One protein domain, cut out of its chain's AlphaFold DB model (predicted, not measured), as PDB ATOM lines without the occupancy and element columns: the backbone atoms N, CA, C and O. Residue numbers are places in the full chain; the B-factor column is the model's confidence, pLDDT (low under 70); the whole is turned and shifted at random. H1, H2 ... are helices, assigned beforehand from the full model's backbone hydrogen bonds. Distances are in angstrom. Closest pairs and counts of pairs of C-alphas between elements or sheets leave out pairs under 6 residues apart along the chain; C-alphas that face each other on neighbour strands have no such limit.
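What this domain is: This is residues 203 to 280 of the 338 residues of the protein "C2H2-type domain-containing protein" of Reticulomyxa filosa (UniProt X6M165). A small compact head holds the short helix H1, the looped stretch 212 to 236 and the first turns of the long helix H2; residues 250 to 280 of H2 stick out of it as an arm that makes most of the length. The printed part has 78 residues, with H1 then H2 and no named strand: all helix. It is extended, with a radius of gyration of the C-alphas of 21.8 A and spans of 75 by 22 by 15 A.

How they stand to each other: Look first at H1, residues 203 to 211, which touches H2, residues 237 to 280, with H2's residues 241 to 245 alone; the closest C-alphas, Ile 207 and Gln 241, are 7.0 A apart. They run opposite ways at a steep tilt of 61 degrees. Between them, residues 225 to 226 pair with 233 to 234, antiparallel. Every O i to N i+4 pair is within hydrogen-bond range in H1, and 38 of 40 in H2.

Where its parts are: Find C-alpha 203 at (18.533, -44.045, 27.700), where H1 begins its 12.4 A. H2 runs 64.6 A from C-alpha 237 at (22.750, -46.797, 43.614) to C-alpha 280 at (-28.525, -42.738, 4.458).

The domain as a whole: The two farthest C-alphas, Asp 220 and Lys 280, are 74.9 A apart. The printed part has no cut, and the 25-residue link is long. Look for pLDDT under 70 at residues 251, 252 and 254.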
ATOM      1  N   ILE A 203      19.506 -44.005  26.589       81.75
ATOM      2  CA  ILE A 203      18.533 -44.045  27.700       81.75
ATOM      3  C   ILE A 203      19.262 -44.224  29.040       81.75
ATOM      4  O   ILE A 203      18.958 -43.555  30.027       81.75
ATOM      5  N   ARG A 204      20.324 -45.042  29.055       85.31
ATOM      6  CA  ARG A 204      21.172 -45.237  30.235       85.31
ATOM      7  C   ARG A 204      21.833 -43.938  30.709       85.31
ATOM      8  O   ARG A 204      21.929 -43.726  31.912       85.31
ATOM      9  N   GLY A 205      22.265 -43.078  29.788       88.62
ATOM     10  CA  GLY A 205      22.857 -41.773  30.092       88.62
ATOM     11  C   GLY A 205      21.848 -40.799  30.701       88.62
ATOM     12  O   GLY A 205      22.160 -40.157  31.699       88.62
ATOM     13  N   GLN A 206      20.622 -40.761  30.173       88.62
ATOM     14  CA  GLN A 206      19.549 -39.911  30.706       88.62
ATOM     15  C   GLN A 206      19.127 -40.327  32.121       88.62
ATOM     16  O   GLN A 206      18.916 -39.473  32.981       88.62
ATOM     17  N   ILE A 207      19.054 -41.637  32.387       90.94
ATOM     18  CA  ILE A 207      18.750 -42.163  33.725       90.94
ATOM     19  C   ILE A 207      19.842 -41.766  34.718       90.94
ATOM     20  O   ILE A 207      19.534 -41.269  35.797       90.94
ATOM     21  N   VAL A 208      21.119 -41.947  34.356       93.25
ATOM     22  CA  VAL A 208      22.236 -41.545  35.226       93.25
ATOM     23  C   VAL A 208      22.176 -40.048  35.506       93.25
ATOM     24  O   VAL A 208      22.273 -39.656  36.661       93.25
ATOM     25  N   GLN A 209      21.951 -39.222  34.484       93.25
ATOM     26  CA  GLN A 209      21.861 -37.771  34.642       93.25
ATOM     27  C   GLN A 209      20.715 -37.351  35.574       93.25
ATOM     28  O   GLN A 209      20.895 -36.458  36.396       93.25
ATOM     29  N   ARG A 210      19.552 -38.011  35.500       91.06
ATOM     30  CA  ARG A 210      18.436 -37.753  36.426       91.06
ATOM     31  C   ARG A 210      18.725 -38.208  37.852       91.06
ATOM     32  O   ARG A 210      18.304 -37.541  38.787       91.06
ATOM     33  N   LEU A 211      19.436 -39.318  38.024       94.50
ATOM     34  CA  LEU A 211      19.755 -39.859  39.346       94.50
ATOM     35  C   LEU A 211      20.974 -39.195  40.001       94.50
ATOM     36  O   LEU A 211      21.160 -39.347  41.202       94.50
ATOM     37  N   GLN A 212      21.777 -38.427  39.256       93.81
ATOM     38  CA  GLN A 212      22.915 -37.669  39.798       93.81
ATOM     39  C   GLN A 212      22.507 -36.608  40.832       93.81
ATOM     40  O   GLN A 212      23.326 -36.236  41.669       93.81
ATOM     41  N   SER A 213      21.263 -36.121  40.796       93.31
ATOM     42  CA  SER A 213      20.741 -35.178  41.791       93.31
ATOM     43  C   SER A 213      20.262 -35.855  43.079       93.31
ATOM     44  O   SER A 213      20.062 -35.174  44.087       93.31
ATOM     45  N   VAL A 214      20.092 -37.182  43.072       93.19
ATOM     46  CA  VAL A 214      19.653 -37.939  44.245       93.19
ATOM     47  C   VAL A 214      20.840 -38.085  45.184       93.19
ATOM     48  O   VAL A 214      21.774 -38.841  44.923       93.19
ATOM     49  N   LYS A 215      20.809 -37.345  46.291       92.56
ATOM     50  CA  LYS A 215      21.776 -37.519  47.372       92.56
ATOM     51  C   LYS A 215      21.369 -38.724  48.225       92.56
ATOM     52  O   LYS A 215      20.174 -38.895  48.473       92.56
ATOM     53  N   PRO A 216      22.330 -39.540  48.687       91.88
ATOM     54  CA  PRO A 216      22.037 -40.555  49.686       91.88
ATOM     55  C   PRO A 216      21.443 -39.878  50.928       91.88
ATOM     56  O   PRO A 216      21.967 -38.864  51.394       91.88
ATOM     57  N   LEU A 217      20.342 -40.421  51.451       88.19
ATOM     58  CA  LEU A 217      19.882 -40.084  52.798       88.19
ATOM     59  C   LEU A 217      20.982 -40.496  53.778       88.19
ATOM     60  O   LEU A 217      21.665 -41.489  53.533       88.19
ATOM     61  N   SER A 218      21.153 -39.713  54.846       88.06
ATOM     62  CA  SER A 218      22.205 -39.856  55.859       88.06
ATOM     63  C   SER A 218      22.620 -41.310  56.123       88.06
ATOM     64  O   SER A 218      21.778 -42.214  56.160       88.06
ATOM     65  N   ASN A 219      23.929 -41.504  56.321       76.94
ATOM     66  CA  ASN A 219      24.617 -42.803  56.385       76.94
ATOM     67  C   ASN A 219      24.023 -43.816  57.380       76.94
ATOM     68  O   ASN A 219      24.305 -45.004  57.267       76.94
ATOM     69  N   ASP A 220      23.176 -43.376  58.306       84.19
ATOM     70  CA  ASP A 220      22.517 -44.236  59.292       84.19
ATOM     71  C   ASP A 220      21.386 -45.086  58.685       84.19
ATOM     72  O   ASP A 220      20.883 -46.021  59.309       84.19
ATOM     73  N   SER A 221      20.975 -44.797  57.447       84.06
ATOM     74  CA  SER A 221      19.952 -45.577  56.757       84.06
ATOM     75  C   SER A 221      20.559 -46.752  55.981       84.06
ATOM     76  O   SER A 221      21.323 -46.577  55.039       84.06
ATOM     77  N   GLN A 222      20.128 -47.980  56.304       93.31
ATOM     78  CA  GLN A 222      20.515 -49.208  55.579       93.31
ATOM     79  C   GLN A 222      20.174 -49.175  54.070       93.31
ATOM     80  O   GLN A 222      20.627 -50.020  53.298       93.31
ATOM     81  N   LYS A 223      19.342 -48.218  53.637       95.62
ATOM     82  CA  LYS A 223      18.920 -48.003  52.248       95.62
ATOM     83  C   LYS A 223      18.938 -46.503  51.929       95.62
ATOM     84  O   LYS A 223      17.878 -45.869  51.979       95.62
ATOM     85  N   PRO A 224      20.116 -45.932  51.625       96.31
ATOM     86  CA  PRO A 224      20.268 -44.486  51.492       96.31
ATOM     87  C   PRO A 224      19.698 -43.940  50.176       96.31
ATOM     88  O   PRO A 224      19.480 -42.738  50.047       96.31
ATOM     89  N   TRP A 225      19.424 -44.795  49.191       97.56
ATOM     90  CA  TRP A 225      18.994 -44.373  47.859       97.56
ATOM     91  C   TRP A 225      17.475 -44.452  47.726       97.56
ATOM     92  O   TRP A 225      16.917 -45.545  47.750       97.56
ATOM     93  N   VAL A 226      16.802 -43.314  47.563       96.94
ATOM     94  CA  VAL A 226      15.334 -43.237  47.466       96.94
ATOM     95  C   VAL A 226      14.920 -42.823  46.056       96.94
ATOM     96  O   VAL A 226      15.473 -41.877  45.496       96.94
ATOM     97  N   CYS A 227      13.954 -43.529  45.470       96.88
ATOM     98  CA  CYS A 227      13.390 -43.170  44.172       96.88
ATOM     99  C   CYS A 227      12.514 -41.912  44.290       96.88
ATOM    100  O   CYS A 227      11.596 -41.911  45.106       96.88
ATOM    101  N   PRO A 228      12.729 -40.861  43.479       95.38
ATOM    102  CA  PRO A 228      11.936 -39.634  43.577       95.38
ATOM    103  C   PRO A 228      10.477 -39.807  43.123       95.38
ATOM    104  O   PRO A 228       9.619 -39.060  43.574       95.38
ATOM    105  N   GLU A 229      10.190 -40.791  42.266       93.81
ATOM    106  CA  GLU A 229       8.856 -40.996  41.679       93.81
ATOM    107  C   GLU A 229       7.938 -41.834  42.581       93.81
ATOM    108  O   GLU A 229       6.770 -41.510  42.759       93.81
ATOM    109  N   CYS A 230       8.454 -42.918  43.170       95.50
ATOM    110  CA  CYS A 230       7.658 -43.851  43.983       95.50
ATOM    111  C   CYS A 230       8.143 -44.007  45.431       95.50
ATOM    112  O   CYS A 230       7.601 -44.822  46.169       95.50
ATOM    113  N   GLN A 231       9.182 -43.271  45.839       95.44
ATOM    114  CA  GLN A 231       9.750 -43.274  47.199       95.44
ATOM    115  C   GLN A 231      10.304 -44.626  47.693       95.44
ATOM    116  O   GLN A 231      10.671 -44.766  48.861       95.44
ATOM    117  N   ASN A 232      10.457 -45.611  46.802       95.94
ATOM    118  CA  ASN A 232      11.093 -46.886  47.129       95.94
ATOM    119  C   ASN A 232      12.574 -46.704  47.475       95.94
ATOM    120  O   ASN A 232      13.288 -45.931  46.830       95.94
ATOM    121  N   ARG A 233      13.041 -47.444  48.487       96.69
ATOM    122  CA  ARG A 233      14.411 -47.346  49.008       96.69
ATOM    123  C   ARG A 233      15.275 -48.523  48.577       96.69
ATOM    124  O   ARG A 233      14.852 -49.677  48.653       96.69
ATOM    125  N   TYR A 234      16.520 -48.233  48.229       97.38
ATOM    126  CA  TYR A 234      17.504 -49.188  47.738       97.38
ATOM    127  C   TYR A 234      18.798 -49.089  48.549       97.38
ATOM    128  O   TYR A 234      19.244 -48.005  48.926       97.38
ATOM    129  N   ALA A 235      19.413 -50.245  48.803       96.44
ATOM    130  CA  ALA A 235      20.710 -50.331  49.476       96.44
ATOM    131  C   ALA A 235      21.854 -49.803  48.595       96.44
ATOM    132  O   ALA A 235      22.846 -49.287  49.095       96.44
ATOM    133  N   THR A 236      21.711 -49.891  47.269       96.44
ATOM    134  CA  THR A 236      22.750 -49.510  46.307       96.44
ATOM    135  C   THR A 236      22.207 -48.573  45.233       96.44
ATOM    136  O   THR A 236      21.053 -48.685  44.811       96.44
ATOM    137  N   PHE A 237      23.071 -47.685  44.732       96.19
ATOM    138  CA  PHE A 237      22.750 -46.797  43.614       96.19
ATOM    139  C   PHE A 237      22.376 -47.585  42.350       96.19
ATOM    140  O   PHE A 237      21.438 -47.223  41.649       96.19
ATOM    141  N   ASN A 238      23.046 -48.714  42.092       96.38
ATOM    142  CA  ASN A 238      22.717 -49.591  40.964       96.38
ATOM    143  C   ASN A 238      21.302 -50.181  41.082       96.38
ATOM    144  O   ASN A 238      20.616 -50.309  40.070       96.38
ATOM    145  N   GLY A 239      20.850 -50.509  42.300       96.75
ATOM    146  CA  GLY A 239      19.475 -50.951  42.549       96.75
ATOM    147  C   GLY A 239      18.457 -49.864  42.205       96.75
ATOM    148  O   GLY A 239      17.511 -50.127  41.463       96.75
ATOM    149  N   LEU A 240      18.714 -48.627  42.647       97.50
ATOM    150  CA  LEU A 240      17.910 -47.463  42.272       97.50
ATOM    151  C   LEU A 240      17.932 -47.223  40.752       97.50
ATOM    152  O   LEU A 240      16.887 -46.981  40.157       97.50
ATOM    153  N   GLN A 241      19.093 -47.339  40.103       96.25
ATOM    154  CA  GLN A 241      19.234 -47.142  38.660       96.25
ATOM    155  C   GLN A 241      18.444 -48.168  37.845       96.25
ATOM    156  O   GLN A 241      17.793 -47.799  36.866       96.25
ATOM    157  N   SER A 242      18.500 -49.443  38.228       95.38
ATOM    158  CA  SER A 242      17.718 -50.502  37.585       95.38
ATOM    159  C   SER A 242      16.224 -50.304  37.815       95.38
ATOM    160  O   SER A 242      15.448 -50.423  36.876       95.38
ATOM    161  N   HIS A 243      15.822 -49.922  39.027       95.75
ATOM    162  CA  HIS A 243      14.431 -49.599  39.319       95.75
ATOM    163  C   HIS A 243      13.925 -48.393  38.511       95.75
ATOM    164  O   HIS A 243      12.830 -48.439  37.961       95.75
ATOM    165  N   PHE A 244      14.728 -47.338  38.362       94.81
ATOM    166  CA  PHE A 244      14.333 -46.145  37.610       94.81
ATOM    167  C   PHE A 244      14.084 -46.429  36.119       94.81
ATOM    168  O   PHE A 244      13.366 -45.679  35.461       94.81
ATOM    169  N   ARG A 245      14.606 -47.547  35.587       92.88
ATOM    170  CA  ARG A 245      14.260 -48.008  34.233       92.88
ATOM    171  C   ARG A 245      12.784 -48.328  34.094       92.88
ATOM    172  O   ARG A 245      12.222 -48.032  33.052       92.88
ATOM    173  N   ILE A 246      12.149 -48.842  35.146       91.94
ATOM    174  CA  ILE A 246      10.707 -49.104  35.175       91.94
ATOM    175  C   ILE A 246       9.963 -47.784  34.942       91.94
ATOM    176  O   ILE A 246       9.112 -47.698  34.070       91.94
ATOM    177  N   HIS A 247      10.368 -46.693  35.592       88.50
ATOM    178  CA  HIS A 247       9.751 -45.389  35.337       88.50
ATOM    179  C   HIS A 247       9.935 -44.906  33.893       88.50
ATOM    180  O   HIS A 247       9.015 -44.320  33.331       88.50
ATOM    181  N   THR A 248      11.080 -45.174  33.260       86.75
ATOM    182  CA  THR A 248      11.317 -44.755  31.867       86.75
ATOM    183  C   THR A 248      10.682 -45.671  30.823       86.75
ATOM    184  O   THR A 248      10.163 -45.182  29.827       86.75
ATOM    185  N   GLU A 249      10.709 -46.985  31.027       78.38
ATOM    186  CA  GLU A 249      10.213 -47.983  30.070       78.38
ATOM    187  C   GLU A 249       8.686 -48.057  30.111       78.38
ATOM    188  O   GLU A 249       8.037 -48.150  29.068       78.38
ATOM    189  N   TRP A 250       8.093 -47.914  31.298       70.94
ATOM    190  CA  TRP A 250       6.643 -47.918  31.446       70.94
ATOM    191  C   TRP A 250       6.028 -46.623  30.940       70.94
ATOM    192  O   TRP A 250       4.933 -46.671  30.392       70.94
ATOM    193  N   LEU A 251       6.731 -45.485  31.018       66.25
ATOM    194  CA  LEU A 251       6.257 -44.262  30.368       66.25
ATOM    195  C   LEU A 251       6.128 -44.456  28.854       66.25
ATOM    196  O   LEU A 251       5.144 -44.026  28.262       66.25
ATOM    197  N   VAL A 252       7.096 -45.135  28.231       67.06
ATOM    198  CA  VAL A 252       7.071 -45.400  26.786       67.06
ATOM    199  C   VAL A 252       5.933 -46.358  26.432       67.06
ATOM    200  O   VAL A 252       5.209 -46.107  25.470       67.06
ATOM    201  N   LEU A 253       5.714 -47.411  27.227       71.69
ATOM    202  CA  LEU A 253       4.603 -48.341  27.001       71.69
ATOM    203  C   LEU A 253       3.237 -47.693  27.245       71.69
ATOM    204  O   LEU A 253       2.326 -47.890  26.446       71.69
ATOM    205  N   PHE A 254       3.091 -46.885  28.293       68.38
ATOM    206  CA  PHE A 254       1.821 -46.237  28.618       68.38
ATOM    207  C   PHE A 254       1.454 -45.180  27.575       68.38
ATOM    208  O   PHE A 254       0.326 -45.161  27.086       68.38
ATOM    209  N   VAL A 255       2.427 -44.370  27.142       74.81
ATOM    210  CA  VAL A 255       2.237 -43.430  26.029       74.81
ATOM    211  C   VAL A 255       1.876 -44.184  24.747       74.81
ATOM    212  O   VAL A 255       0.956 -43.775  24.043       74.81
ATOM    213  N   CYS A 256       2.518 -45.321  24.474       77.50
ATOM    214  CA  CYS A 256       2.213 -46.133  23.298       77.50
ATOM    215  C   CYS A 256       0.782 -46.700  23.333       77.50
ATOM    216  O   CYS A 256       0.039 -46.543  22.367       77.50
ATOM    217  N   VAL A 257       0.345 -47.286  24.453       80.19
ATOM    218  CA  VAL A 257      -1.010 -47.854  24.585       80.19
ATOM    219  C   VAL A 257      -2.084 -46.760  24.550       80.19
ATOM    220  O   VAL A 257      -3.109 -46.925  23.883       80.19
ATOM    221  N   CYS A 258      -1.859 -45.614  25.195       80.88
ATOM    222  CA  CYS A 258      -2.782 -44.479  25.122       80.88
ATOM    223  C   CYS A 258      -2.907 -43.936  23.693       80.88
ATOM    224  O   CYS A 258      -4.016 -43.711  23.214       80.88
ATOM    225  N   ILE A 259      -1.797 -43.774  22.972       86.50
ATOM    226  CA  ILE A 259      -1.841 -43.309  21.580       86.50
ATOM    227  C   ILE A 259      -2.528 -44.349  20.686       86.50
ATOM    228  O   ILE A 259      -3.391 -43.986  19.890       86.50
ATOM    229  N   LEU A 260      -2.225 -45.640  20.848       89.25
ATOM    230  CA  LEU A 260      -2.872 -46.710  20.083       89.25
ATOM    231  C   LEU A 260      -4.384 -46.763  20.330       89.25
ATOM    232  O   LEU A 260      -5.153 -46.878  19.378       89.25
ATOM    233  N   THR A 261      -4.833 -46.622  21.578       92.12
ATOM    234  CA  THR A 261      -6.271 -46.603  21.905       92.12
ATOM    235  C   THR A 261      -6.978 -45.369  21.344       92.12
ATOM    236  O   THR A 261      -8.095 -45.493  20.832       92.12
ATOM    237  N   ILE A 262      -6.328 -44.201  21.348       91.81
ATOM    238  CA  ILE A 262      -6.843 -42.986  20.696       91.81
ATOM    239  C   ILE A 262      -6.950 -43.195  19.182       91.81
ATOM    240  O   ILE A 262      -7.997 -42.909  18.603       91.81
ATOM    241  N   ILE A 263      -5.914 -43.749  18.545       90.56
ATOM    242  CA  ILE A 263      -5.912 -44.046  17.107       90.56
ATOM    243  C   ILE A 263      -7.063 -45.002  16.769       90.56
ATOM    244  O   ILE A 263      -7.894 -44.676  15.923       90.56
ATOM    245  N   ILE A 264      -7.187 -46.131  17.474       92.62
ATOM    246  CA  ILE A 264      -8.273 -47.104  17.267       92.62
ATOM    247  C   ILE A 264      -9.651 -46.444  17.452       92.62
ATOM    248  O   ILE A 264     -10.573 -46.695  16.670       92.62
ATOM    249  N   SER A 265      -9.800 -45.554  18.434       95.00
ATOM    250  CA  SER A 265     -11.050 -44.816  18.670       95.00
ATOM    251  C   SER A 265     -11.391 -43.858  17.520       95.00
ATOM    252  O   SER A 265     -12.535 -43.808  17.069       95.00
ATOM    253  N   ILE A 266     -10.402 -43.139  16.982       94.31
ATOM    254  CA  ILE A 266     -10.585 -42.254  15.819       94.31
ATOM    255  C   ILE A 266     -10.984 -43.072  14.585       94.31
ATOM    256  O   ILE A 266     -11.925 -42.714  13.875       94.31
ATOM    257  N   PHE A 267     -10.318 -44.204  14.357       93.06
ATOM    258  CA  PHE A 267     -10.617 -45.100  13.244       93.06
ATOM    259  C   PHE A 267     -12.023 -45.690  13.324       93.06
ATOM    260  O   PHE A 267     -12.779 -45.634  12.353       93.06
ATOM    261  N   THR A 268     -12.401 -46.228  14.480       94.56
ATOM    262  CA  THR A 268     -13.742 -46.795  14.687       94.56
ATOM    263  C   THR A 268     -14.831 -45.735  14.505       94.56
ATOM    264  O   THR A 268     -15.836 -46.005  13.841       94.56
ATOM    265  N   TYR A 269     -14.610 -44.506  14.982       95.31
ATOM    266  CA  TYR A 269     -15.513 -43.375  14.744       95.31
ATOM    267  C   TYR A 269     -15.618 -42.993  13.258       95.31
ATOM    268  O   TYR A 269     -16.715 -42.735  12.740       95.31
ATOM    269  N   PHE A 270     -14.494 -42.992  12.539       94.31
ATOM    270  CA  PHE A 270     -14.461 -42.719  11.106       94.31
ATOM    271  C   PHE A 270     -15.243 -43.775  10.309       94.31
ATOM    272  O   PHE A 270     -16.142 -43.427   9.537       94.31
ATOM    273  N   PHE A 271     -15.001 -45.066  10.560       93.38
ATOM    274  CA  PHE A 271     -15.749 -46.161   9.927       93.38
ATOM    275  C   PHE A 271     -17.241 -46.132  10.275       93.38
ATOM    276  O   PHE A 271     -18.087 -46.357   9.404       93.38
ATOM    277  N   TYR A 272     -17.590 -45.803  11.520       95.19
ATOM    278  CA  TYR A 272     -18.981 -45.594  11.922       95.19
ATOM    279  C   TYR A 272     -19.648 -44.491  11.086       95.19
ATOM    280  O   TYR A 272     -20.765 -44.665  10.586       95.19
ATOM    281  N   THR A 273     -18.943 -43.379  10.867       92.94
ATOM    282  CA  THR A 273     -19.435 -42.257  10.060       92.94
ATOM    283  C   THR A 273     -19.607 -42.646   8.590       92.94
ATOM    284  O   THR A 273     -20.650 -42.342   8.006       92.94
ATOM    285  N   LEU A 274     -18.656 -43.381   8.004       90.50
ATOM    286  CA  LEU A 274     -18.778 -43.901   6.635       90.50
ATOM    287  C   LEU A 274     -19.993 -44.826   6.483       90.50
ATOM    288  O   LEU A 274     -20.815 -44.632   5.584       90.50
ATOM    289  N   ASN A 275     -20.177 -45.766   7.411       89.25
ATOM    290  CA  ASN A 275     -21.327 -46.673   7.407       89.25
ATOM    291  C   ASN A 275     -22.662 -45.924   7.535       89.25
ATOM    292  O   ASN A 275     -23.652 -46.286   6.891       89.25
ATOM    293  N   LYS A 276     -22.698 -44.842   8.321       92.69
ATOM    294  CA  LYS A 276     -23.879 -43.976   8.440       92.69
ATOM    295  C   LYS A 276     -24.216 -43.280   7.116       92.69
ATOM    296  O   LYS A 276     -25.397 -43.173   6.785       92.69
ATOM    297  N   GLN A 277     -23.217 -42.843   6.347       88.81
ATOM    298  CA  GLN A 277     -23.437 -42.231   5.029       88.81
ATOM    299  C   GLN A 277     -23.942 -43.248   3.996       88.81
ATOM    300  O   GLN A 277     -24.860 -42.934   3.235       88.81
ATOM    301  N   ILE A 278     -23.411 -44.477   4.017       88.06
ATOM    302  CA  ILE A 278     -23.868 -45.571   3.145       88.06
ATOM    303  C   ILE A 278     -25.336 -45.915   3.436       88.06
ATOM    304  O   ILE A 278     -26.130 -46.020   2.509       88.06
ATOM    305  N   LYS A 279     -25.738 -46.004   4.714       90.06
ATOM    306  CA  LYS A 279     -27.137 -46.295   5.089       90.06
ATOM    307  C   LYS A 279     -28.114 -45.166   4.738       90.06
ATOM    308  O   LYS A 279     -29.270 -45.441   4.426       90.06
ATOM    309  N   LYS A 280     -27.679 -43.899   4.801       90.19
ATOM    310  CA  LYS A 280     -28.525 -42.738   4.458       90.19
ATOM    311  C   LYS A 280     -28.751 -42.597   2.959       90.19
ATOM    312  O   LYS A 280     -29.847 -42.225   2.541       90.19
TER     313      LYS A 280